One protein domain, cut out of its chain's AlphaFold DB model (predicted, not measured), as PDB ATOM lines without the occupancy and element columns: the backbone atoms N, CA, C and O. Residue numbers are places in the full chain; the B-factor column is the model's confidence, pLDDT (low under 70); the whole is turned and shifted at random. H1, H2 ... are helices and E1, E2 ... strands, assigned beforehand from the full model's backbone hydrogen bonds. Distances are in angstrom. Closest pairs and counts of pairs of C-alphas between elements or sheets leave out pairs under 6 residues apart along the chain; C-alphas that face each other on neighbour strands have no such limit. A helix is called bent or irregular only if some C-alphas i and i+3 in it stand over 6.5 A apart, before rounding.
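Overview. This is residues 6 to 185 of the 194 residues of an uncharacterized protein of Acinetobacter johnsonii (UniProt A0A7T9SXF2). Three helices, H1, H4 and H10, form a small bundle with their centres in a triangle, and H2 crosses the first part of H10. A small sheet, E1 E2 E3, with H9 packed on it, makes one end of the domain, while the short helices H5, H6 and H8 gather round H7 toward the other end; the long H10 starts directly after E3 and runs past H4. The printed part has 180 residues, with ten named helices and three named strands in the order H1 to H9, E1, E2, E3, H10; the class is mostly helix. The antiparallel sheet has the order E1 E2 E3. The whole is compact, with a radius of gyration of the C-alphas of 17.1 A and spans of 52 by 39 by 32 A.

Arrangement. H1, residues 6 to 17, touches H4, residues 52 to 63, at a shallow tilt of 26 degrees, opposite ways; the closest C-alphas are those of Val 11 and Val 56, 6.3 A apart. H10, residues 156 to 183, touches H4 with residues 162 to 173 alone, the same way at a shallow tilt of 30 degrees; the C-alphas of Tyr 53 and Thr 163, the closest, are 5.1 A apart. H1 and H10 are close but not clearly touching, with the C-alphas of Tyr 8 and Leu 174 closest at 7.7 A. H2, residues 19 to 31, touches residues 157 to 165 of H10 and stands about perpendicular to it at 88 degrees, closest at the C-alphas of Phe 22 and Leu 160, 5.9 A. H3, residues 46 to 49, touches no helix but is near H10. H7, residues 97 to 104, touches residues 58 to 62 of H4, closest at the C-alphas of Gly 61 and Lys 97, 4.9 A. H5, residues 65 to 74, only just touches H7, with 3 pairs of C-alphas within 8 A, the closest being Ala 68 and Cys 103 at 6.4 A. H6, residues 89 to 94, and H7 touch only at the corner, and only just, with 3 pairs; the C-alphas of Tyr 92 and Lys 100, the closest, are 5.7 A apart. H8, residues 110 to 114, touches H10, with the C-alphas of Phe 114 and Ser 169 closest at 5.3 A. H9, residues 120 to 127, touches H4 with the C-alphas of Gly 54 and Arg 123 closest at 4.5 A. E1, residues 132 to 134, E2, residues 139 to 143, and E3, residues 151 to 155, form a meander, each strand the antiparallel neighbour of the one before. In the hairpin E1 and E2, N 132 and O 141 are 2.9 A apart, within hydrogen-bond range; in the hairpin E2 and E3, N 140 and O 154 are 2.8 A apart, also within range. H9 is on the sheet at a height over the sheet of 9.5 A and runs across the strands, at 79 degrees to E2 on the local plane; H3 and H10 only graze the sheet. Every O i to N i+4 pair is within hydrogen-bond range in H4, H5, H6, H9 and H10. The figures are 7 of 8 in H1, 4 of 9 in H2 beside 6 of 10 O i to N i+3 pairs, 0 of 4 in H7 beside 4 of 5, and 0 of 1 in H8 beside 2 of 2; H3 is too short for an i+4 pair.

Along the chain. H1 begins at C-alpha 6, (-52.300, 8.114, 24.737), and is 16.0 A long. H2 is 19.1 A long and irregular, with C-alphas 24 and 27 at 7.3 A. H4 is 17.0 A and H5 14.3 A long; E2 and E3 are each 13.6 A. H10, 39.7 A long, runs from C-alpha 156, (-53.449, -18.055, 35.620), to C-alpha 183, (-32.042, 12.125, 21.319).

Size, cuts and confidence. The two C-alphas farthest apart, those of Ser 136 and Gly 185, are 53.9 A apart. The printed part has no cut. The links from H2 to H3 and from H5 to H6 are long, 14 residues each. The mean pLDDT of the printed part is 89.1, and residues 27 to 37 and 184 to 185 are under 70.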
ATOM      1  N   ASN A   6     -51.146   8.433  23.904       88.00
ATOM      2  CA  ASN A   6     -52.300   8.114  24.737       88.00
ATOM      3  C   ASN A   6     -52.562   6.607  24.765       88.00
ATOM      4  O   ASN A   6     -52.751   6.056  25.843       88.00
ATOM      5  N   ALA A   7     -52.456   5.920  23.623       92.06
ATOM      6  CA  ALA A   7     -52.652   4.471  23.557       92.06
ATOM      7  C   ALA A   7     -51.641   3.699  24.428       92.06
ATOM      8  O   ALA A   7     -51.990   2.702  25.058       92.06
ATOM      9  N   TYR A   8     -50.390   4.168  24.503       94.81
ATOM     10  CA  TYR A   8     -49.395   3.601  25.418       94.81
ATOM     11  C   TYR A   8     -49.773   3.849  26.880       94.81
ATOM     12  O   TYR A   8     -49.758   2.918  27.685       94.81
ATOM     13  N   MET A   9     -50.116   5.096  27.216       95.06
ATOM     14  CA  MET A   9     -50.421   5.484  28.592       95.06
ATOM     15  C   MET A   9     -51.679   4.792  29.119       95.06
ATOM     16  O   MET A   9     -51.656   4.317  30.244       95.06
ATOM     17  N   GLU A  10     -52.723   4.617  28.307       95.19
ATOM     18  CA  GLU A  10     -53.936   3.882  28.695       95.19
ATOM     19  C   GLU A  10     -53.632   2.431  29.105       95.19
ATOM     20  O   GLU A  10     -54.125   1.931  30.127       95.19
ATOM     21  N   VAL A  11     -52.777   1.751  28.335       95.75
ATOM     22  CA  VAL A  11     -52.341   0.383  28.641       95.75
ATOM     23  C   VAL A  11     -51.503   0.351  29.917       95.75
ATOM     24  O   VAL A  11     -51.699  -0.519  30.771       95.75
ATOM     25  N   PHE A  12     -50.579   1.299  30.073       96.56
ATOM     26  CA  PHE A  12     -49.734   1.380  31.260       96.56
ATOM     27  C   PHE A  12     -50.530   1.719  32.515       96.56
ATOM     28  O   PHE A  12     -50.342   1.052  33.529       96.56
ATOM     29  N   ASP A  13     -51.465   2.659  32.451       96.19
ATOM     30  CA  ASP A  13     -52.353   3.005  33.558       96.19
ATOM     31  C   ASP A  13     -53.166   1.790  34.000       96.19
ATOM     32  O   ASP A  13     -53.240   1.484  35.195       96.19
ATOM     33  N   THR A  14     -53.711   1.033  33.044       94.56
ATOM     34  CA  THR A  14     -54.462  -0.194  33.331       94.56
ATOM     35  C   THR A  14     -53.573  -1.252  33.986       94.56
ATOM     36  O   THR A  14     -53.968  -1.867  34.982       94.56
ATOM     37  N   PHE A  15     -52.353  -1.452  33.485       95.50
ATOM     38  CA  PHE A  15     -51.402  -2.393  34.073       95.50
ATOM     39  C   PHE A  15     -50.953  -1.978  35.474       95.50
ATOM     40  O   PHE A  15     -51.051  -2.777  36.408       95.50
ATOM     41  N   PHE A  16     -50.501  -0.736  35.653       95.75
ATOM     42  CA  PHE A  16     -49.970  -0.255  36.926       95.75
ATOM     43  C   PHE A  16     -51.053  -0.155  38.002       95.75
ATOM     44  O   PHE A  16     -50.797  -0.505  39.157       95.75
ATOM     45  N   SER A  17     -52.293   0.173  37.624       95.69
ATOM     46  CA  SER A  17     -53.459   0.104  38.520       95.69
ATOM     47  C   SER A  17     -53.739  -1.313  39.037       95.69
ATOM     48  O   SER A  17     -54.349  -1.483  40.092       95.69
ATOM     49  N   ASN A  18     -53.281  -2.340  38.316       94.56
ATOM     50  CA  ASN A  18     -53.429  -3.751  38.672       94.56
ATOM     51  C   ASN A  18     -52.086  -4.430  38.996       94.56
ATOM     52  O   ASN A  18     -52.020  -5.654  39.098       94.56
ATOM     53  N   TYR A  19     -51.014  -3.659  39.215       93.00
ATOM     54  CA  TYR A  19     -49.650  -4.182  39.351       93.00
ATOM     55  C   TYR A  19     -49.477  -5.188  40.495       93.00
ATOM     56  O   TYR A  19     -48.612  -6.058  40.439       93.00
ATOM     57  N   GLN A  20     -50.310  -5.106  41.536       91.62
ATOM     58  CA  GLN A  20     -50.287  -6.053  42.654       91.62
ATOM     59  C   GLN A  20     -50.557  -7.500  42.217       91.62
ATOM     60  O   GLN A  20     -49.983  -8.417  42.797       91.62
ATOM     61  N   GLU A  21     -51.367  -7.701  41.175       91.56
ATOM     62  CA  GLU A  21     -51.616  -9.024  40.599       91.56
ATOM     63  C   GLU A  21     -50.364  -9.531  39.873       91.56
ATOM     64  O   GLU A  21     -49.905 -10.650  40.099       91.56
ATOM     65  N   PHE A  22     -49.761  -8.659  39.066       90.44
ATOM     66  CA  PHE A  22     -48.632  -8.952  38.188       90.44
ATOM     67  C   PHE A  22     -47.293  -9.121  38.910       90.44
ATOM     68  O   PHE A  22     -46.483  -9.966  38.521       90.44
ATOM     69  N   LYS A  23     -47.058  -8.372  39.995       89.25
ATOM     70  CA  LYS A  23     -45.794  -8.422  40.745       89.25
ATOM     71  C   LYS A  23     -45.521  -9.794  41.370       89.25
ATOM     72  O   LYS A  23     -44.365 -10.103  41.652       89.25
ATOM     73  N   GLN A  24     -46.560 -10.614  41.569       87.50
ATOM     74  CA  GLN A  24     -46.442 -11.997  42.056       87.50
ATOM     75  C   GLN A  24     -45.541 -12.843  41.141       87.50
ATOM     76  O   GLN A  24     -44.883 -13.775  41.596       87.50
ATOM     77  N   MET A  25     -45.456 -12.462  39.864       85.00
ATOM     78  CA  MET A  25     -44.659 -13.139  38.848       85.00
ATOM     79  C   MET A  25     -43.285 -12.492  38.623       85.00
ATOM     80  O   MET A  25     -42.499 -13.010  37.838       85.00
ATOM     81  N   ASN A  26     -42.938 -11.392  39.307       78.69
ATOM     82  CA  ASN A  26     -41.674 -10.677  39.066       78.69
ATOM     83  C   ASN A  26     -40.436 -11.516  39.397       78.69
ATOM     84  O   ASN A  26     -39.442 -11.452  38.678       78.69
ATOM     85  N   LEU A  27     -40.478 -12.295  40.483       66.44
ATOM     86  CA  LEU A  27     -39.385 -13.209  40.825       66.44
ATOM     87  C   LEU A  27     -39.253 -14.320  39.773       66.44
ATOM     88  O   LEU A  27     -38.148 -14.736  39.447       66.44
ATOM     89  N   GLN A  28     -40.378 -14.751  39.203       66.56
ATOM     90  CA  GLN A  28     -40.444 -15.832  38.223       66.56
ATOM     91  C   GLN A  28     -39.936 -15.377  36.849       66.56
ATOM     92  O   GLN A  28     -39.138 -16.074  36.231       66.56
ATOM     93  N   ALA A  29     -40.302 -14.161  36.426       60.44
ATOM     94  CA  ALA A  29     -39.788 -13.526  35.213       60.44
ATOM     95  C   ALA A  29     -38.266 -13.300  35.263       60.44
ATOM     96  O   ALA A  29     -37.606 -13.345  34.232       60.44
ATOM     97  N   ARG A  30     -37.694 -13.083  36.457       61.25
ATOM     98  CA  ARG A  30     -36.246 -12.878  36.644       61.25
ATOM     99  C   ARG A  30     -35.418 -14.159  36.610       61.25
ATOM    100  O   ARG A  30     -34.227 -14.075  36.338       61.25
ATOM    101  N   LEU A  31     -36.008 -15.301  36.952       59.69
ATOM    102  CA  LEU A  31     -35.272 -16.557  37.104       59.69
ATOM    103  C   LEU A  31     -35.396 -17.485  35.880       59.69
ATOM    104  O   LEU A  31     -34.787 -18.547  35.891       59.69
ATOM    105  N   GLU A  32     -36.181 -17.110  34.857       58.91
ATOM    106  CA  GLU A  32     -36.463 -17.911  33.645       58.91
ATOM    107  C   GLU A  32     -36.874 -19.374  33.926       58.91
ATOM    108  O   GLU A  32     -36.748 -20.249  33.070       58.91
ATOM    109  N   VAL A  33     -37.386 -19.673  35.126       57.53
ATOM    110  CA  VAL A  33     -37.669 -21.060  35.514       57.53
ATOM    111  C   VAL A  33     -39.037 -21.475  34.990       57.53
ATOM    112  O   VAL A  33     -40.070 -20.961  35.426       57.53
ATOM    113  N   GLU A  34     -39.062 -22.462  34.093       59.41
ATOM    114  CA  GLU A  34     -40.305 -23.055  33.577       59.41
ATOM    115  C   GLU A  34     -41.178 -23.696  34.665       59.41
ATOM    116  O   GLU A  34     -42.380 -23.866  34.467       59.41
ATOM    117  N   THR A  35     -40.604 -23.995  35.835       61.12
ATOM    118  CA  THR A  35     -41.252 -24.719  36.942       61.12
ATOM    119  C   THR A  35     -42.488 -24.039  37.522       61.12
ATOM    120  O   THR A  35     -43.192 -24.660  38.313       61.12
ATOM    121  N   PHE A  36     -42.765 -22.780  37.179       65.12
ATOM    122  CA  PHE A  36     -43.883 -22.038  37.763       65.12
ATOM    123  C   PHE A  36     -45.078 -21.832  36.834       65.12
ATOM    124  O   PHE A  36     -46.099 -21.319  37.298       65.12
ATOM    125  N   LYS A  37     -45.005 -22.264  35.566       66.25
ATOM    126  CA  LYS A  37     -46.155 -22.193  34.645       66.25
ATOM    127  C   LYS A  37     -47.375 -22.912  35.226       66.25
ATOM    128  O   LYS A  37     -48.471 -22.383  35.118       66.25
ATOM    129  N   ASP A  38     -47.162 -23.994  35.975       72.31
ATOM    130  CA  ASP A  38     -48.229 -24.795  36.596       72.31
ATOM    131  C   ASP A  38     -48.527 -24.423  38.062       72.31
ATOM    132  O   ASP A  38     -49.224 -25.142  38.783       72.31
ATOM    133  N   SER A  39     -47.978 -23.302  38.543       79.62
ATOM    134  CA  SER A  39     -48.144 -22.867  39.931       79.62
ATOM    135  C   SER A  39     -49.448 -22.097  40.165       79.62
ATOM    136  O   SER A  39     -50.041 -21.511  39.257       79.62
ATOM    137  N   LYS A  40     -49.892 -22.078  41.427       84.00
ATOM    138  CA  LYS A  40     -50.992 -21.226  41.886       84.00
ATOM    139  C   LYS A  40     -50.445 -19.924  42.460       84.00
ATOM    140  O   LYS A  40     -49.456 -19.929  43.191       84.00
ATOM    141  N   VAL A  41     -51.129 -18.823  42.176       86.56
ATOM    142  CA  VAL A  41     -50.845 -17.503  42.748       86.56
ATOM    143  C   VAL A  41     -51.721 -17.236  43.969       86.56
ATOM    144  O   VAL A  41     -52.829 -17.764  44.096       86.56
ATOM    145  N   SER A  42     -51.216 -16.409  44.882       83.44
ATOM    146  CA  SER A  42     -51.880 -16.102  46.154       83.44
ATOM    147  C   SER A  42     -53.042 -15.113  46.036       83.44
ATOM    148  O   SER A  42     -54.002 -15.217  46.793       83.44
ATOM    149  N   SER A  43     -52.966 -14.166  45.096       84.00
ATOM    150  CA  SER A  43     -54.021 -13.194  44.787       84.00
ATOM    151  C   SER A  43     -54.495 -13.386  43.359       84.00
ATOM    152  O   SER A  43     -53.682 -13.638  42.465       84.00
ATOM    153  N   VAL A  44     -55.807 -13.267  43.169       87.56
ATOM    154  CA  VAL A  44     -56.456 -13.392  41.870       87.56
ATOM    155  C   VAL A  44     -57.500 -12.299  41.710       87.56
ATOM    156  O   VAL A  44     -58.499 -12.259  42.430       87.56
ATOM    157  N   ASN A  45     -57.340 -11.482  40.673       89.19
ATOM    158  CA  ASN A  45     -58.385 -10.593  40.182       89.19
ATOM    159  C   ASN A  45     -58.552 -10.699  38.664       89.19
ATOM    160  O   ASN A  45     -58.376  -9.734  37.913       89.19
ATOM    161  N   PHE A  46     -58.952 -11.888  38.203       90.62
ATOM    162  CA  PHE A  46     -59.072 -12.181  36.775       90.62
ATOM    163  C   PHE A  46     -59.972 -11.191  36.026       90.62
ATOM    164  O   PHE A  46     -59.690 -10.811  34.890       90.62
ATOM    165  N   ARG A  47     -61.047 -10.714  36.671       90.31
ATOM    166  CA  ARG A  47     -61.965  -9.733  36.077       90.31
ATOM    167  C   ARG A  47     -61.239  -8.471  35.613       90.31
ATOM    168  O   ARG A  47     -61.613  -7.948  34.564       90.31
ATOM    169  N   ARG A  48     -60.265  -7.989  36.390       89.69
ATOM    170  CA  ARG A  48     -59.492  -6.783  36.073       89.69
ATOM    171  C   ARG A  48     -58.313  -7.067  35.151       89.69
ATOM    172  O   ARG A  48     -57.998  -6.228  34.321       89.69
ATOM    173  N   THR A  49     -57.694  -8.242  35.247       91.31
ATOM    174  CA  THR A  49     -56.485  -8.538  34.463       91.31
ATOM    175  C   THR A  49     -56.767  -9.038  33.047       91.31
ATOM    176  O   THR A  49     -55.927  -8.864  32.176       91.31
ATOM    177  N   LYS A  50     -57.933  -9.652  32.794       92.56
ATOM    178  CA  LYS A  50     -58.209 -10.451  31.580       92.56
ATOM    179  C   LYS A  50     -58.124  -9.732  30.224       92.56
ATOM    180  O   LYS A  50     -58.083 -10.420  29.209       92.56
ATOM    181  N   MET A  51     -58.173  -8.400  30.179       93.62
ATOM    182  CA  MET A  51     -58.124  -7.639  28.916       93.62
ATOM    183  C   MET A  51     -56.720  -7.137  28.579       93.62
ATOM    184  O   MET A  51     -56.407  -6.972  27.403       93.62
ATOM    185  N   ILE A  52     -55.865  -6.976  29.593       95.06
ATOM    186  CA  ILE A  52     -54.602  -6.233  29.500       95.06
ATOM    187  C   ILE A  52     -53.699  -6.818  28.419       95.06
ATOM    188  O   ILE A  52     -53.194  -6.089  27.575       95.06
ATOM    189  N   TYR A  53     -53.553  -8.146  28.376       95.88
ATOM    190  CA  TYR A  53     -52.761  -8.808  27.338       95.88
ATOM    191  C   TYR A  53     -53.202  -8.415  25.914       95.88
ATOM    192  O   TYR A  53     -52.375  -8.114  25.055       95.88
ATOM    193  N   GLY A  54     -54.514  -8.405  25.660       95.38
ATOM    194  CA  GLY A  54     -55.072  -8.055  24.357       95.38
ATOM    195  C   GLY A  54     -54.866  -6.589  24.002       95.38
ATOM    196  O   GLY A  54     -54.611  -6.280  22.844       95.38
ATOM    197  N   GLU A  55     -54.964  -5.691  24.976       95.50
ATOM    198  CA  GLU A  55     -54.728  -4.255  24.790       95.50
ATOM    199  C   GLU A  55     -53.251  -3.985  24.463       95.50
ATOM    200  O   GLU A  55     -52.952  -3.335  23.460       95.50
ATOM    201  N   VAL A  56     -52.324  -4.591  25.217       96.38
ATOM    202  CA  VAL A  56     -50.879  -4.510  24.946       96.38
ATOM    203  C   VAL A  56     -50.557  -5.021  23.541       96.38
ATOM    204  O   VAL A  56     -49.825  -4.364  22.800       96.38
ATOM    205  N   PHE A  57     -51.120  -6.168  23.143       96.38
ATOM    206  CA  PHE A  57     -50.920  -6.747  21.813       96.38
ATOM    207  C   PHE A  57     -51.308  -5.769  20.696       96.38
ATOM    208  O   PHE A  57     -50.588  -5.644  19.699       96.38
ATOM    209  N   GLU A  58     -52.442  -5.078  20.842       95.56
ATOM    210  CA  GLU A  58     -52.926  -4.137  19.832       95.56
ATOM    211  C   GLU A  58     -51.994  -2.933  19.685       95.56
ATOM    212  O   GLU A  58     -51.648  -2.570  18.555       95.56
ATOM    213  N   VAL A  59     -51.553  -2.343  20.800       96.06
ATOM    214  CA  VAL A  59     -50.664  -1.171  20.779       96.06
ATOM    215  C   VAL A  59     -49.280  -1.557  20.266       96.06
ATOM    216  O   VAL A  59     -48.759  -0.902  19.361       96.06
ATOM    217  N   LEU A  60     -48.719  -2.665  20.756       96.25
ATOM    218  CA  LEU A  60     -47.405  -3.154  20.343       96.25
ATOM    219  C   LEU A  60     -47.356  -3.424  18.832       96.25
ATOM    220  O   LEU A  60     -46.494  -2.896  18.133       96.25
ATOM    221  N   GLY A  61     -48.315  -4.185  18.296       95.44
ATOM    222  CA  GLY A  61     -48.336  -4.515  16.866       95.44
ATOM    223  C   GLY A  61     -48.613  -3.326  15.947       95.44
ATOM    224  O   GLY A  61     -48.224  -3.349  14.779       95.44
ATOM    225  N   SER A  62     -49.266  -2.277  16.453       93.75
ATOM    226  CA  SER A  62     -49.512  -1.055  15.678       93.75
ATOM    227  C   SER A  62     -48.245  -0.214  15.492       93.75
ATOM    228  O   SER A  62     -48.118   0.464  14.475       93.75
ATOM    229  N   ASN A  63     -47.292  -0.303  16.425       94.25
ATOM    230  CA  ASN A  63     -46.101   0.552  16.467       94.25
ATOM    231  C   ASN A  63     -44.785  -0.193  16.151       94.25
ATOM    232  O   ASN A  63     -43.706   0.391  16.170       94.25
ATOM    233  N   ILE A  64     -44.840  -1.478  15.791       94.69
ATOM    234  CA  ILE A  64     -43.644  -2.333  15.695       94.69
ATOM    235  C   ILE A  64     -42.699  -2.045  14.509       94.69
ATOM    236  O   ILE A  64     -41.574  -2.538  14.477       94.69
ATOM    237  N   ASN A  65     -43.119  -1.247  13.522       94.25
ATOM    238  CA  ASN A  65     -42.393  -1.089  12.251       94.25
ATOM    239  C   ASN A  65     -40.932  -0.651  12.414       94.25
ATOM    240  O   ASN A  65     -40.052  -1.239  11.791       94.25
ATOM    241  N   THR A  66     -40.664   0.348  13.256       92.06
ATOM    242  CA  THR A  66     -39.297   0.848  13.471       92.06
ATOM    243  C   THR A  66     -38.379  -0.265  13.969       92.06
ATOM    244  O   THR A  66     -37.277  -0.445  13.460       92.06
ATOM    245  N   VAL A  67     -38.866  -1.064  14.916       94.56
ATOM    246  CA  VAL A  67     -38.138  -2.210  15.463       94.56
ATOM    247  C   VAL A  67     -37.930  -3.295  14.411       94.56
ATOM    248  O   VAL A  67     -36.840  -3.847  14.322       94.56
ATOM    249  N   ALA A  68     -38.939  -3.585  13.589       95.00
ATOM    250  CA  ALA A  68     -38.831  -4.579  12.524       95.00
ATOM    251  C   ALA A  68     -37.715  -4.233  11.517       95.00
ATOM    252  O   ALA A  68     -36.972  -5.116  11.088       95.00
ATOM    253  N   PHE A  69     -37.553  -2.950  11.184       95.00
ATOM    254  CA  PHE A  69     -36.497  -2.489  10.278       95.00
ATOM    255  C   PHE A  69     -35.117  -2.491  10.941       95.00
ATOM    256  O   PHE A  69     -34.147  -2.946  10.336       95.00
ATOM    257  N   LEU A  70     -35.025  -2.064  12.205       93.94
ATOM    258  CA  LEU A  70     -33.783  -2.166  12.980       93.94
ATOM    259  C   LEU A  70     -33.330  -3.623  13.137       93.94
ATOM    260  O   LEU A  70     -32.145  -3.911  13.021       93.94
ATOM    261  N   ASN A  71     -34.272  -4.548  13.315       94.88
ATOM    262  CA  ASN A  71     -34.015  -5.983  13.354       94.88
ATOM    263  C   ASN A  71     -33.398  -6.513  12.053       94.88
ATOM    264  O   ASN A  71     -32.536  -7.386  12.107       94.88
ATOM    265  N   ASN A  72     -33.791  -5.987  10.891       94.94
ATOM    266  CA  ASN A  72     -33.149  -6.358   9.629       94.94
ATOM    267  C   ASN A  72     -31.702  -5.852   9.568       94.94
ATOM    268  O   ASN A  72     -30.808  -6.641   9.262       94.94
ATOM    269  N   ILE A  73     -31.464  -4.595   9.960       94.50
ATOM    270  CA  ILE A  73     -30.121  -3.991   9.996       94.50
ATOM    271  C   ILE A  73     -29.194  -4.749  10.958       94.50
ATOM    272  O   ILE A  73     -28.070  -5.084  10.594       94.50
ATOM    273  N   ASP A  74     -29.674  -5.074  12.161       94.06
ATOM    274  CA  ASP A  74     -28.935  -5.849  13.173       94.06
ATOM    275  C   ASP A  74     -28.548  -7.249  12.672       94.06
ATOM    276  O   ASP A  74     -27.531  -7.813  13.065       94.06
ATOM    277  N   ASN A  75     -29.323  -7.789  11.731       91.81
ATOM    278  CA  ASN A  75     -29.052  -9.064  11.071       91.81
ATOM    279  C   ASN A  75     -28.276  -8.922   9.754       91.81
ATOM    280  O   ASN A  75     -28.287  -9.846   8.939       91.81
ATOM    281  N   LEU A  76     -27.612  -7.783   9.537       93.38
ATOM    282  CA  LEU A  76     -26.805  -7.496   8.347       93.38
ATOM    283  C   LEU A  76     -27.602  -7.574   7.030       93.38
ATOM    284  O   LEU A  76     -27.044  -7.888   5.979       93.38
ATOM    285  N   ARG A  77     -28.910  -7.295   7.081       93.81
ATOM    286  CA  ARG A  77     -29.783  -7.148   5.908       93.81
ATOM    287  C   ARG A  77     -30.080  -5.671   5.658       93.81
ATOM    288  O   ARG A  77     -29.986  -4.842   6.564       93.81
ATOM    289  N   GLU A  78     -30.484  -5.342   4.435       96.25
ATOM    290  CA  GLU A  78     -31.111  -4.046   4.160       96.25
ATOM    291  C   GLU A  78     -32.385  -3.889   5.004       96.25
ATOM    292  O   GLU A  78     -33.039  -4.873   5.356       96.25
ATOM    293  N   TYR A  79     -32.730  -2.651   5.367       95.62
ATOM    294  CA  TYR A  79     -33.782  -2.370   6.352       95.62
ATOM    295  C   TYR A  79     -35.160  -2.945   5.965       95.62
ATOM    296  O   TYR A  79     -35.971  -3.251   6.841       95.62
ATOM    297  N   ASP A  80     -35.417  -3.127   4.672       95.75
ATOM    298  CA  ASP A  80     -36.653  -3.631   4.073       95.75
ATOM    299  C   ASP A  80     -36.569  -5.105   3.616       95.75
ATOM    300  O   ASP A  80     -37.546  -5.652   3.092       95.75
ATOM    301  N   VAL A  81     -35.451  -5.787   3.883       95.56
ATOM    302  CA  VAL A  81     -35.246  -7.205   3.557       95.56
ATOM    303  C   VAL A  81     -35.400  -8.070   4.810       95.56
ATOM    304  O   VAL A  81     -34.541  -8.122   5.692       95.56
ATOM    305  N   PHE A  82     -36.514  -8.801   4.876       94.00
ATOM    306  CA  PHE A  82     -36.820  -9.718   5.974       94.00
ATOM    307  C   PHE A  82     -36.179 -11.097   5.787       94.00
ATOM    308  O   PHE A  82     -35.890 -11.527   4.675       94.00
ATOM    309  N   GLN A  83     -36.008 -11.826   6.893       90.75
ATOM    310  CA  GLN A  83     -35.388 -13.159   6.910       90.75
ATOM    311  C   GLN A  83     -36.104 -14.186   6.023       90.75
ATOM    312  O   GLN A  83     -35.467 -15.062   5.443       90.75
ATOM    313  N   SER A  84     -37.434 -14.112   5.947       88.62
ATOM    314  CA  SER A  84     -38.236 -15.010   5.123       88.62
ATOM    315  C   SER A  84     -38.538 -14.361   3.781       88.62
ATOM    316  O   SER A  84     -39.225 -13.343   3.735       88.62
ATOM    317  N   GLU A  85     -38.153 -15.014   2.684       84.69
ATOM    318  CA  GLU A  85     -38.508 -14.588   1.319       84.69
ATOM    319  C   GLU A  85     -40.032 -14.491   1.103       84.69
ATOM    320  O   GLU A  85     -40.517 -13.790   0.214       84.69
ATOM    321  N   LYS A  86     -40.831 -15.168   1.943       88.06
ATOM    322  CA  LYS A  86     -42.300 -15.097   1.898       88.06
ATOM    323  C   LYS A  86     -42.851 -13.790   2.476       88.06
ATOM    324  O   LYS A  86     -43.993 -13.447   2.153       88.06
ATOM    325  N   LEU A  87     -42.083 -13.076   3.300       92.94
ATOM    326  CA  LEU A  87     -42.447 -11.809   3.932       92.94
ATOM    327  C   LEU A  87     -41.700 -10.658   3.247       92.94
ATOM    328  O   LEU A  87     -40.746 -10.111   3.781       92.94
ATOM    329  N   THR A  88     -42.125 -10.291   2.041       95.12
ATOM    330  CA  THR A  88     -41.568  -9.119   1.348       95.12
ATOM    331  C   THR A  88     -41.943  -7.821   2.069       95.12
ATOM    332  O   THR A  88     -42.941  -7.789   2.790       95.12
ATOM    333  N   TYR A  89     -41.218  -6.726   1.820       95.62
ATOM    334  CA  TYR A  89     -41.550  -5.404   2.367       95.62
ATOM    335  C   TYR A  89     -43.016  -5.011   2.141       95.62
ATOM    336  O   TYR A  89     -43.738  -4.681   3.082       95.62
ATOM    337  N   GLN A  90     -43.507  -5.163   0.907       95.00
ATOM    338  CA  GLN A  90     -44.900  -4.858   0.581       95.00
ATOM    339  C   GLN A  90     -45.889  -5.744   1.350       95.00
ATOM    340  O   GLN A  90     -46.920  -5.257   1.813       95.00
ATOM    341  N   ARG A  91     -45.585  -7.041   1.506       95.69
ATOM    342  CA  ARG A  91     -46.415  -7.959   2.299       95.69
ATOM    343  C   ARG A  91     -46.385  -7.606   3.776       95.69
ATOM    344  O   ARG A  91     -47.416  -7.701   4.430       95.69
ATOM    345  N   TYR A  92     -45.239  -7.198   4.304       96.38
ATOM    346  CA  TYR A  92     -45.109  -6.765   5.689       96.38
ATOM    347  C   TYR A  92     -45.996  -5.544   5.974       96.38
ATOM    348  O   TYR A  92     -46.755  -5.542   6.943       96.38
ATOM    349  N   LEU A  93     -45.966  -4.532   5.099       94.00
ATOM    350  CA  LEU A  93     -46.766  -3.315   5.271       94.00
ATOM    351  C   LEU A  93     -48.278  -3.582   5.267       94.00
ATOM    352  O   LEU A  93     -49.007  -2.905   5.992       94.00
ATOM    353  N   THR A  94     -48.741  -4.567   4.490       94.81
ATOM    354  CA  THR A  94     -50.162  -4.939   4.382       94.81
ATOM    355  C   THR A  94     -50.582  -6.088   5.298       94.81
ATOM    356  O   THR A  94     -51.768  -6.414   5.361       94.81
ATOM    357  N   SER A  95     -49.639  -6.703   6.018       95.25
ATOM    358  CA  SER A  95     -49.931  -7.775   6.968       95.25
ATOM    359  C   SER A  95     -50.703  -7.249   8.173       95.25
ATOM    360  O   SER A  95     -50.531  -6.108   8.614       95.25
ATOM    361  N   ASP A  96     -51.522  -8.124   8.748       94.75
ATOM    362  CA  ASP A  96     -52.114  -7.885  10.054       94.75
ATOM    363  C   ASP A  96     -51.035  -7.848  11.149       94.75
ATOM    364  O   ASP A  96     -49.862  -8.168  10.934       94.75
ATOM    365  N   LYS A  97     -51.427  -7.441  12.359       94.06
ATOM    366  CA  LYS A  97     -50.481  -7.265  13.468       94.06
ATOM    367  C   LYS A  97     -49.713  -8.556  13.792       94.06
ATOM    368  O   LYS A  97     -48.511  -8.511  14.032       94.06
ATOM    369  N   ALA A  98     -50.390  -9.706  13.733       93.50
ATOM    370  CA  ALA A  98     -49.764 -11.014  13.921       93.50
ATOM    371  C   ALA A  98     -48.807 -11.371  12.772       93.50
ATOM    372  O   ALA A  98     -47.699 -11.841  13.017       93.50
ATOM    373  N   GLY A  99     -49.199 -11.117  11.522       93.75
ATOM    374  CA  GLY A  99     -48.369 -11.340  10.345       93.75
ATOM    375  C   GLY A  99     -47.093 -10.504  10.345       93.75
ATOM    376  O   GLY A  99     -46.046 -11.012   9.950       93.75
ATOM    377  N   LYS A 100     -47.142  -9.269  10.861       94.50
ATOM    378  CA  LYS A 100     -45.953  -8.420  11.026       94.50
ATOM    379  C   LYS A 100     -44.919  -9.026  11.971       94.50
ATOM    380  O   LYS A 100     -43.733  -8.976  11.663       94.50
ATOM    381  N   MET A 101     -45.338  -9.660  13.069       93.94
ATOM    382  CA  MET A 101     -44.400 -10.254  14.035       93.94
ATOM    383  C   MET A 101     -43.578 -11.420  13.486       93.94
ATOM    384  O   MET A 101     -42.550 -11.764  14.066       93.94
ATOM    385  N   LYS A 102     -43.951 -11.975  12.327       92.19
ATOM    386  CA  LYS A 102     -43.154 -13.000  11.641       92.19
ATOM    387  C   LYS A 102     -41.754 -12.521  11.250       92.19
ATOM    388  O   LYS A 102     -40.886 -13.346  10.998       92.19
ATOM    389  N   CYS A 103     -41.503 -11.208  11.230       92.62
ATOM    390  CA  CYS A 103     -40.158 -10.670  11.017       92.62
ATOM    391  C   CYS A 103     -39.152 -11.012  12.138       92.62
ATOM    392  O   CYS A 103     -37.947 -10.875  11.924       92.62
ATOM    393  N   PHE A 104     -39.627 -11.475  13.300       92.38
ATOM    394  CA  PHE A 104     -38.793 -11.889  14.433       92.38
ATOM    395  C   PHE A 104     -38.642 -13.417  14.562       92.38
ATOM    396  O   PHE A 104     -37.845 -13.886  15.376       92.38
ATOM    397  N   GLU A 105     -39.384 -14.209  13.778       87.25
ATOM    398  CA  GLU A 105     -39.363 -15.674  13.869       87.25
ATOM    399  C   GLU A 105     -37.982 -16.247  13.522       87.25
ATOM    400  O   GLU A 105     -37.411 -15.949  12.477       87.25
ATOM    401  N   GLY A 106     -37.459 -17.119  14.389       78.56
ATOM    402  CA  GLY A 106     -36.171 -17.785  14.166       78.56
ATOM    403  C   GLY A 106     -34.952 -16.865  14.290       78.56
ATOM    404  O   GLY A 106     -33.866 -17.255  13.860       78.56
ATOM    405  N   ASN A 107     -35.116 -15.668  14.862       75.75
ATOM    406  CA  ASN A 107     -34.041 -14.705  15.052       75.75
ATOM    407  C   ASN A 107     -33.414 -14.805  16.458       75.75
ATOM    408  O   ASN A 107     -34.117 -14.951  17.460       75.75
ATOM    409  N   ILE A 108     -32.085 -14.702  16.532       78.75
ATOM    410  CA  ILE A 108     -31.294 -14.700  17.778       78.75
ATOM    411  C   ILE A 108     -31.006 -13.266  18.267       78.75
ATOM    412  O   ILE A 108     -30.454 -13.073  19.348       78.75
ATOM    413  N   SER A 109     -31.382 -12.258  17.475       85.75
ATOM    414  CA  SER A 109     -31.257 -10.839  17.800       85.75
ATOM    415  C   SER A 109     -32.012 -10.465  19.074       85.75
ATOM    416  O   SER A 109     -33.068 -11.024  19.391       85.75
ATOM    417  N   ILE A 110     -31.513  -9.424  19.747       87.56
ATOM    418  CA  ILE A 110     -32.179  -8.786  20.884       87.56
ATOM    419  C   ILE A 110     -33.616  -8.358  20.550       87.56
ATOM    420  O   ILE A 110     -34.489  -8.383  21.416       87.56
ATOM    421  N   PHE A 111     -33.898  -8.039  19.283       91.69
ATOM    422  CA  PHE A 111     -35.224  -7.628  18.831       91.69
ATOM    423  C   PHE A 111     -36.267  -8.758  18.843       91.69
ATOM    424  O   PHE A 111     -37.465  -8.483  18.804       91.69
ATOM    425  N   ASN A 112     -35.867 -10.024  18.998       89.56
ATOM    426  CA  ASN A 112     -36.822 -11.122  19.164       89.56
ATOM    427  C   ASN A 112     -37.673 -10.988  20.452       89.56
ATOM    428  O   ASN A 112     -38.760 -11.560  20.558       89.56
ATOM    429  N   ILE A 113     -37.254 -10.156  21.416       91.25
ATOM    430  CA  ILE A 113     -38.054  -9.846  22.612       91.25
ATOM    431  C   ILE A 113     -39.459  -9.312  22.284       91.25
ATOM    432  O   ILE A 113     -40.406  -9.551  23.035       91.25
ATOM    433  N   PHE A 114     -39.632  -8.631  21.148       94.12
ATOM    434  CA  PHE A 114     -40.923  -8.074  20.743       94.12
ATOM    435  C   PHE A 114     -41.877  -9.118  20.140       94.12
ATOM    436  O   PHE A 114     -43.090  -8.922  20.178       94.12
ATOM    437  N   GLY A 115     -41.346 -10.233  19.624       92.00
ATOM    438  CA  GLY A 115     -42.132 -11.329  19.047       92.00
ATOM    439  C   GLY A 115     -42.423 -12.480  20.014       92.00
ATOM    440  O   GLY A 115     -43.426 -13.171  19.846       92.00
ATOM    441  N   ARG A 116     -41.584 -12.679  21.045       89.56
ATOM    442  CA  ARG A 116     -41.594 -13.879  21.909       89.56
ATOM    443  C   ARG A 116     -42.955 -14.201  22.542       89.56
ATOM    444  O   ARG A 116     -43.329 -15.366  22.599       89.56
ATOM    445  N   GLU A 117     -43.680 -13.194  23.022       92.44
ATOM    446  CA  GLU A 117     -44.971 -13.372  23.714       92.44
ATOM    447  C   GLU A 117     -46.136 -12.780  22.923       92.44
ATOM    448  O   GLU A 117     -47.167 -12.433  23.487       92.44
ATOM    449  N   TYR A 118     -45.982 -12.649  21.602       94.75
ATOM    450  CA  TYR A 118     -47.007 -12.094  20.727       94.75
ATOM    451  C   TYR A 118     -47.960 -13.179  20.195       94.75
ATOM    452  O   TYR A 118     -47.998 -13.497  19.007       94.75
ATOM    453  N   ASP A 119     -48.749 -13.773  21.091       93.75
ATOM    454  CA  ASP A 119     -49.727 -14.819  20.763       93.75
ATOM    455  C   ASP A 119     -51.098 -14.232  20.370       93.75
ATOM    456  O   ASP A 119     -51.843 -13.694  21.201       93.75
ATOM    457  N   SER A 120     -51.453 -14.384  19.090       92.94
ATOM    458  CA  SER A 120     -52.725 -13.933  18.518       92.94
ATOM    459  C   SER A 120     -53.936 -14.731  19.010       92.94
ATOM    460  O   SER A 120     -55.040 -14.183  19.063       92.94
ATOM    461  N   LYS A 121     -53.765 -15.996  19.419       92.25
ATOM    462  CA  LYS A 121     -54.853 -16.826  19.963       92.25
ATOM    463  C   LYS A 121     -55.279 -16.305  21.326       92.25
ATOM    464  O   LYS A 121     -56.468 -16.064  21.543       92.25
ATOM    465  N   LEU A 122     -54.310 -16.060  22.210       93.00
ATOM    466  CA  LEU A 122     -54.576 -15.466  23.516       93.00
ATOM    467  C   LEU A 122     -55.178 -14.063  23.365       93.00
ATOM    468  O   LEU A 122     -56.189 -13.759  24.002       93.00
ATOM    469  N   ARG A 123     -54.660 -13.246  22.439       93.19
ATOM    470  CA  ARG A 123     -55.264 -11.946  22.119       93.19
ATOM    471  C   ARG A 123     -56.728 -12.082  21.695       93.19
ATOM    472  O   ARG A 123     -57.579 -11.378  22.235       93.19
ATOM    473  N   ASN A 124     -57.053 -12.984  20.771       90.44
ATOM    474  CA  ASN A 124     -58.432 -13.176  20.312       90.44
ATOM    475  C   ASN A 124     -59.356 -13.574  21.469       90.44
ATOM    476  O   ASN A 124     -60.459 -13.044  21.599       90.44
ATOM    477  N   ALA A 125     -58.888 -14.452  22.355       89.12
ATOM    478  CA  ALA A 125     -59.648 -14.858  23.528       89.12
ATOM    479  C   ALA A 125     -59.921 -13.704  24.506       89.12
ATOM    480  O   ALA A 125     -61.032 -13.611  25.039       89.12
ATOM    481  N   THR A 126     -58.933 -12.826  24.726       86.31
ATOM    482  CA  THR A 126     -59.080 -11.634  25.581       86.31
ATOM    483  C   THR A 126     -60.119 -10.662  25.004       86.31
ATOM    484  O   THR A 126     -61.121 -10.380  25.660       86.31
ATOM    485  N   HIS A 127     -59.965 -10.243  23.741       79.38
ATOM    486  CA  HIS A 127     -60.824  -9.247  23.082       79.38
ATOM    487  C   HIS A 127     -62.277  -9.693  22.921       79.38
ATOM    488  O   HIS A 127     -63.201  -8.910  23.138       79.38
ATOM    489  N   HIS A 128     -62.508 -10.968  22.608       77.19
ATOM    490  CA  HIS A 128     -63.862 -11.493  22.422       77.19
ATOM    491  C   HIS A 128     -64.521 -11.982  23.719       77.19
ATOM    492  O   HIS A 128     -65.586 -12.598  23.678       77.19
ATOM    493  N   LYS A 129     -63.917 -11.696  24.885       77.75
ATOM    494  CA  LYS A 129     -64.422 -12.103  26.209       77.75
ATOM    495  C   LYS A 129     -64.656 -13.620  26.311       77.75
ATOM    496  O   LYS A 129     -65.533 -14.064  27.053       77.75
ATOM    497  N   TRP A 130     -63.876 -14.414  25.578       85.69
ATOM    498  CA  TRP A 130     -63.993 -15.875  25.567       85.69
ATOM    499  C   TRP A 130     -63.229 -16.552  26.698       85.69
ATOM    500  O   TRP A 130     -63.459 -17.734  26.956       85.69
ATOM    501  N   LEU A 131     -62.353 -15.818  27.386       90.69
ATOM    502  CA  LEU A 131     -61.651 -16.347  28.543       90.69
ATOM    503  C   LEU A 131     -62.625 -16.671  29.680       90.69
ATOM    504  O   LEU A 131     -63.351 -15.807  30.179       90.69
ATOM    505  N   LYS A 132     -62.579 -17.923  30.126       92.31
ATOM    506  CA  LYS A 132     -63.255 -18.414  31.328       92.31
ATOM    507  C   LYS A 132     -62.208 -18.767  32.371       92.31
ATOM    508  O   LYS A 132     -61.165 -19.302  32.019       92.31
ATOM    509  N   TYR A 133     -62.498 -18.486  33.632       94.44
ATOM    510  CA  TYR A 133     -61.591 -18.747  34.744       94.44
ATOM    511  C   TYR A 133     -62.244 -19.688  35.753       94.44
ATOM    512  O   TYR A 133     -63.439 -19.564  36.022       94.44
ATOM    513  N   ASN A 134     -61.468 -20.636  36.274       93.75
ATOM    514  CA  ASN A 134     -61.871 -21.539  37.344       93.75
ATOM    515  C   ASN A 134     -61.092 -21.196  38.618       93.75
ATOM    516  O   ASN A 134     -59.878 -21.390  38.655       93.75
ATOM    517  N   ASP A 135     -61.788 -20.732  39.658       90.31
ATOM    518  CA  ASP A 135     -61.164 -20.289  40.912       90.31
ATOM    519  C   ASP A 135     -60.427 -21.430  41.643       90.31
ATOM    520  O   ASP A 135     -59.334 -21.238  42.174       90.31
ATOM    521  N   SER A 136     -60.986 -22.646  41.633       90.25
ATOM    522  CA  SER A 136     -60.443 -23.802  42.363       90.25
ATOM    523  C   SER A 136     -59.136 -24.321  41.763       90.25
ATOM    524  O   SER A 136     -58.199 -24.678  42.488       90.25
ATOM    525  N   SER A 137     -59.062 -24.396  40.433       91.44
ATOM    526  CA  SER A 137     -57.866 -24.858  39.720       91.44
ATOM    527  C   SER A 137     -56.926 -23.721  39.317       91.44
ATOM    528  O   SER A 137     -55.777 -23.991  38.990       91.44
ATOM    529  N   GLN A 138     -57.385 -22.468  39.376       93.44
ATOM    530  CA  GLN A 138     -56.727 -21.293  38.804       93.44
ATOM    531  C   GLN A 138     -56.374 -21.447  37.318       93.44
ATOM    532  O   GLN A 138     -55.353 -20.948  36.851       93.44
ATOM    533  N   VAL A 139     -57.233 -22.131  36.563       94.56
ATOM    534  CA  VAL A 139     -57.046 -22.364  35.127       94.56
ATOM    535  C   VAL A 139     -57.899 -21.393  34.319       94.56
ATOM    536  O   VAL A 139     -59.086 -21.202  34.591       94.56
ATOM    537  N   VAL A 140     -57.284 -20.807  33.297       94.44
ATOM    538  CA  VAL A 140     -57.935 -20.015  32.258       94.44
ATOM    539  C   VAL A 140     -58.201 -20.920  31.055       94.44
ATOM    540  O   VAL A 140     -57.319 -21.638  30.598       94.44
ATOM    541  N   THR A 141     -59.422 -20.901  30.529       94.88
ATOM    542  CA  THR A 141     -59.856 -21.704  29.376       94.88
ATOM    543  C   THR A 141     -60.393 -20.803  28.275       94.88
ATOM    544  O   THR A 141     -61.176 -19.890  28.551       94.88
ATOM    545  N   TYR A 142     -60.027 -21.078  27.025       93.56
ATOM    546  CA  TYR A 142     -60.495 -20.331  25.857       93.56
ATOM    547  C   TYR A 142     -60.468 -21.176  24.573       93.56
ATOM    548  O   TYR A 142     -59.797 -22.206  24.538       93.56
ATOM    549  N   PRO A 143     -61.211 -20.789  23.520       89.81
ATOM    550  CA  PRO A 143     -61.198 -21.488  22.238       89.81
ATOM    551  C   PRO A 143     -59.821 -21.449  21.567       89.81
ATOM    552  O   PRO A 143     -59.144 -20.424  21.602       89.81
ATOM    553  N   ILE A 144     -59.435 -22.529  20.884       85.25
ATOM    554  CA  ILE A 144     -58.172 -22.580  20.120       85.25
ATOM    555  C   ILE A 144     -58.170 -21.560  18.970       85.25
ATOM    556  O   ILE A 144     -57.125 -21.009  18.617       85.25
ATOM    557  N   SER A 145     -59.340 -21.311  18.380       82.56
ATOM    558  CA  SER A 145     -59.545 -20.340  17.308       82.56
ATOM    559  C   SER A 145     -61.002 -19.888  17.279       82.56
ATOM    560  O   SER A 145     -61.902 -20.726  17.308       82.56
ATOM    561  N   GLY A 146     -61.245 -18.580  17.190       76.88
ATOM    562  CA  GLY A 146     -62.593 -18.037  17.021       76.88
ATOM    563  C   GLY A 146     -63.609 -18.575  18.041       76.88
ATOM    564  O   GLY A 146     -63.290 -18.820  19.200       76.88
ATOM    565  N   ALA A 147     -64.835 -18.821  17.582       76.88
ATOM    566  CA  ALA A 147     -65.886 -19.461  18.372       76.88
ATOM    567  C   ALA A 147     -65.815 -21.008  18.352       76.88
ATOM    568  O   ALA A 147     -66.849 -21.665  18.472       76.88
ATOM    569  N   SER A 148     -64.627 -21.598  18.159       81.25
ATOM    570  CA  SER A 148     -64.458 -23.058  18.104       81.25
ATOM    571  C   SER A 148     -64.941 -23.749  19.386       81.25
ATOM    572  O   SER A 148     -64.817 -23.222  20.495       81.25
ATOM    573  N   SER A 149     -65.476 -24.963  19.227       81.81
ATOM    574  CA  SER A 149     -65.811 -25.863  20.332       81.81
ATOM    575  C   SER A 149     -64.566 -26.449  21.002       81.81
ATOM    576  O   SER A 149     -64.615 -26.765  22.195       81.81
ATOM    577  N   GLU A 150     -63.455 -26.557  20.268       89.62
ATOM    578  CA  GLU A 150     -62.166 -26.982  20.804       89.62
ATOM    579  C   GLU A 150     -61.560 -25.883  21.673       89.62
ATOM    580  O   GLU A 150     -61.416 -24.724  21.264       89.62
ATOM    581  N   LYS A 151     -61.188 -26.264  22.893       90.94
ATOM    582  CA  LYS A 151     -60.668 -25.356  23.912       90.94
ATOM    583  C   LYS A 151     -59.239 -25.721  24.257       90.94
ATOM    584  O   LYS A 151     -58.874 -26.890  24.276       90.94
ATOM    585  N   THR A 152     -58.471 -24.700  24.586       93.56
ATOM    586  CA  THR A 152     -57.174 -24.823  25.232       93.56
ATOM    587  C   THR A 152     -57.230 -24.196  26.622       93.56
ATOM    588  O   THR A 152     -58.207 -23.529  26.997       93.56
ATOM    589  N   THR A 153     -56.195 -24.453  27.406       94.06
ATOM    590  CA  THR A 153     -56.075 -24.033  28.794       94.06
ATOM    591  C   THR A 153     -54.669 -23.559  29.083       94.06
ATOM    592  O   THR A 153     -53.713 -24.102  28.542       94.06
ATOM    593  N   LEU A 154     -54.560 -22.613  30.006       93.69
ATOM    594  CA  LEU A 154     -53.307 -22.231  30.643       93.69
ATOM    595  C   LEU A 154     -53.587 -21.853  32.094       93.69
ATOM    596  O   LEU A 154     -54.697 -21.432  32.434       93.69
ATOM    597  N   PHE A 155     -52.602 -22.017  32.965       93.19
ATOM    598  CA  PHE A 155     -52.735 -21.579  34.348       93.19
ATOM    599  C   PHE A 155     -52.733 -20.053  34.429       93.19
ATOM    600  O   PHE A 155     -52.111 -19.357  33.629       93.19
ATOM    601  N   TYR A 156     -53.410 -19.502  35.431       93.19
ATOM    602  CA  TYR A 156     -53.449 -18.055  35.620       93.19
ATOM    603  C   TYR A 156     -52.066 -17.459  35.910       93.19
ATOM    604  O   TYR A 156     -51.786 -16.348  35.471       93.19
ATOM    605  N   ALA A 157     -51.172 -18.213  36.555       91.25
ATOM    606  CA  ALA A 157     -49.767 -17.833  36.675       91.25
ATOM    607  C   ALA A 157     -49.125 -17.625  35.292       91.25
ATOM    608  O   ALA A 157     -48.562 -16.566  35.024       91.25
ATOM    609  N   GLU A 158     -49.292 -18.580  34.373       91.12
ATOM    610  CA  GLU A 158     -48.811 -18.444  32.996       91.12
ATOM    611  C   GLU A 158     -49.434 -17.229  32.289       91.12
ATOM    612  O   GLU A 158     -48.716 -16.467  31.646       91.12
ATOM    613  N   TYR A 159     -50.737 -16.976  32.465       93.31
ATOM    614  CA  TYR A 159     -51.391 -15.780  31.916       93.31
ATOM    615  C   TYR A 159     -50.705 -14.486  32.371       93.31
ATOM    616  O   TYR A 159     -50.404 -13.607  31.558       93.31
ATOM    617  N   LEU A 160     -50.465 -14.361  33.681       92.81
ATOM    618  CA  LEU A 160     -49.820 -13.192  34.272       92.81
ATOM    619  C   LEU A 160     -48.377 -13.045  33.778       92.81
ATOM    620  O   LEU A 160     -47.967 -11.932  33.460       92.81
ATOM    621  N   LEU A 161     -47.629 -14.147  33.657       91.25
ATOM    622  CA  LEU A 161     -46.263 -14.132  33.129       91.25
ATOM    623  C   LEU A 161     -46.225 -13.645  31.679       91.25
ATOM    624  O   LEU A 161     -45.473 -12.727  31.360       91.25
ATOM    625  N   LYS A 162     -47.078 -14.205  30.816       92.62
ATOM    626  CA  LYS A 162     -47.196 -13.789  29.411       92.62
ATOM    627  C   LYS A 162     -47.552 -12.311  29.290       92.62
ATOM    628  O   LYS A 162     -46.958 -11.593  28.490       92.62
ATOM    629  N   THR A 163     -48.474 -11.844  30.134       94.12
ATOM    630  CA  THR A 163     -48.886 -10.434  30.193       94.12
ATOM    631  C   THR A 163     -47.751  -9.519  30.667       94.12
ATOM    632  O   THR A 163     -47.542  -8.460  30.081       94.12
ATOM    633  N   ASN A 164     -46.972  -9.931  31.673       92.81
ATOM    634  CA  ASN A 164     -45.788  -9.193  32.122       92.81
ATOM    635  C   ASN A 164     -44.741  -9.073  31.017       92.81
ATOM    636  O   ASN A 164     -44.197  -8.000  30.777       92.81
ATOM    637  N   ASN A 165     -44.463 -10.172  30.327       92.06
ATOM    638  CA  ASN A 165     -43.437 -10.184  29.298       92.06
ATOM    639  C   ASN A 165     -43.832  -9.303  28.104       92.06
ATOM    640  O   ASN A 165     -43.034  -8.476  27.669       92.06
ATOM    641  N   ILE A 166     -45.072  -9.417  27.607       95.00
ATOM    642  CA  ILE A 166     -45.518  -8.597  26.472       95.00
ATOM    643  C   ILE A 166     -45.581  -7.104  26.837       95.00
ATOM    644  O   ILE A 166     -45.259  -6.261  25.996       95.00
ATOM    645  N   ILE A 167     -45.925  -6.747  28.084       95.69
ATOM    646  CA  ILE A 167     -45.923  -5.336  28.486       95.69
ATOM    647  C   ILE A 167     -44.514  -4.772  28.651       95.69
ATOM    648  O   ILE A 167     -44.287  -3.617  28.298       95.69
ATOM    649  N   ILE A 168     -43.550  -5.581  29.101       93.94
ATOM    650  CA  ILE A 168     -42.136  -5.190  29.099       93.94
ATOM    651  C   ILE A 168     -41.693  -4.881  27.666       93.94
ATOM    652  O   ILE A 168     -41.079  -3.839  27.439       93.94
ATOM    653  N   SER A 169     -42.067  -5.708  26.686       94.94
ATOM    654  CA  SER A 169     -41.795  -5.419  25.272       94.94
ATOM    655  C   SER A 169     -42.425  -4.092  24.828       94.94
ATOM    656  O   SER A 169     -41.766  -3.304  24.158       94.94
ATOM    657  N   LEU A 170     -43.651  -3.769  25.251       96.38
ATOM    658  CA  LEU A 170     -44.269  -2.470  24.944       96.38
ATOM    659  C   LEU A 170     -43.535  -1.284  25.602       96.38
ATOM    660  O   LEU A 170     -43.340  -0.250  24.963       96.38
ATOM    661  N   MET A 171     -43.092  -1.426  26.854       95.75
ATOM    662  CA  MET A 171     -42.304  -0.402  27.557       95.75
ATOM    663  C   MET A 171     -40.945  -0.166  26.886       95.75
ATOM    664  O   MET A 171     -40.507   0.981  26.754       95.75
ATOM    665  N   LEU A 172     -40.288  -1.236  26.428       94.88
ATOM    666  CA  LEU A 172     -39.043  -1.152  25.662       94.88
ATOM    667  C   LEU A 172     -39.257  -0.454  24.318       94.88
ATOM    668  O   LEU A 172     -38.430   0.374  23.938       94.88
ATOM    669  N   LEU A 173     -40.372  -0.739  23.634       95.00
ATOM    670  CA  LEU A 173     -40.724  -0.061  22.388       95.00
ATOM    671  C   LEU A 173     -40.859   1.440  22.629       95.00
ATOM    672  O   LEU A 173     -40.147   2.207  21.989       95.00
ATOM    673  N   LEU A 174     -41.688   1.861  23.592       94.69
ATOM    674  CA  LEU A 174     -41.862   3.287  23.874       94.69
ATOM    675  C   LEU A 174     -40.528   3.954  24.227       94.69
ATOM    676  O   LEU A 174     -40.230   5.041  23.741       94.69
ATOM    677  N   SER A 175     -39.706   3.297  25.049       93.12
ATOM    678  CA  SER A 175     -38.392   3.821  25.430       93.12
ATOM    679  C   SER A 175     -37.509   4.062  24.204       93.12
ATOM    680  O   SER A 175     -36.908   5.129  24.078       93.12
ATOM    681  N   LEU A 176     -37.468   3.107  23.272       91.56
ATOM    682  CA  LEU A 176     -36.733   3.238  22.018       91.56
ATOM    683  C   LEU A 176     -37.291   4.370  21.145       91.56
ATOM    684  O   LEU A 176     -36.524   5.185  20.636       91.56
ATOM    685  N   GLU A 177     -38.612   4.448  20.988       90.12
ATOM    686  CA  GLU A 177     -39.264   5.492  20.192       90.12
ATOM    687  C   GLU A 177     -38.979   6.892  20.747       90.12
ATOM    688  O   GLU A 177     -38.652   7.801  19.984       90.12
ATOM    689  N   LEU A 178     -39.018   7.061  22.073       89.50
ATOM    690  CA  LEU A 178     -38.672   8.317  22.740       89.50
ATOM    691  C   LEU A 178     -37.193   8.670  22.550       89.50
ATOM    692  O   LEU A 178     -36.874   9.821  22.256       89.50
ATOM    693  N   VAL A 179     -36.283   7.698  22.667       89.56
ATOM    694  CA  VAL A 179     -34.853   7.923  22.408       89.56
ATOM    695  C   VAL A 179     -34.630   8.379  20.965       89.56
ATOM    696  O   VAL A 179     -33.906   9.346  20.741       89.56
ATOM    697  N   ILE A 180     -35.281   7.745  19.989       85.44
ATOM    698  CA  ILE A 180     -35.176   8.141  18.579       85.44
ATOM    699  C   ILE A 180     -35.741   9.550  18.365       85.44
ATOM    700  O   ILE A 180     -35.094  10.387  17.735       85.44
ATOM    701  N   ALA A 181     -36.924   9.836  18.910       84.12
ATOM    702  CA  ALA A 181     -37.593  11.118  18.723       84.12
ATOM    703  C   ALA A 181     -36.823  12.288  19.359       84.12
ATOM    704  O   ALA A 181     -36.675  13.340  18.737       84.12
ATOM    705  N   PHE A 182     -36.324  12.112  20.586       81.44
ATOM    706  CA  PHE A 182     -35.748  13.205  21.373       81.44
ATOM    707  C   PHE A 182     -34.220  13.275  21.331       81.44
ATOM    708  O   PHE A 182     -33.682  14.381  21.325       81.44
ATOM    709  N   ASN A 183     -33.511  12.142  21.267       75.06
ATOM    710  CA  ASN A 183     -32.042  12.125  21.319       75.06
ATOM    711  C   ASN A 183     -31.386  12.054  19.935       75.06
ATOM    712  O   ASN A 183     -30.305  12.605  19.759       75.06
ATOM    713  N   LEU A 184     -32.024  11.414  18.947       68.50
ATOM    714  CA  LEU A 184     -31.477  11.312  17.583       68.50
ATOM    715  C   LEU A 184     -31.934  12.443  16.657       68.50
ATOM    716  O   LEU A 184     -31.570  12.473  15.485       68.50
ATOM    717  N   GLY A 185     -32.679  13.418  17.184       54.53
ATOM    718  CA  GLY A 185     -32.895  14.679  16.492       54.53
ATOM    719  C   GLY A 185     -33.742  14.570  15.226       54.53
ATOM    720  O   GLY A 185     -33.606  15.428  14.356       54.53
TER     721      GLY A 185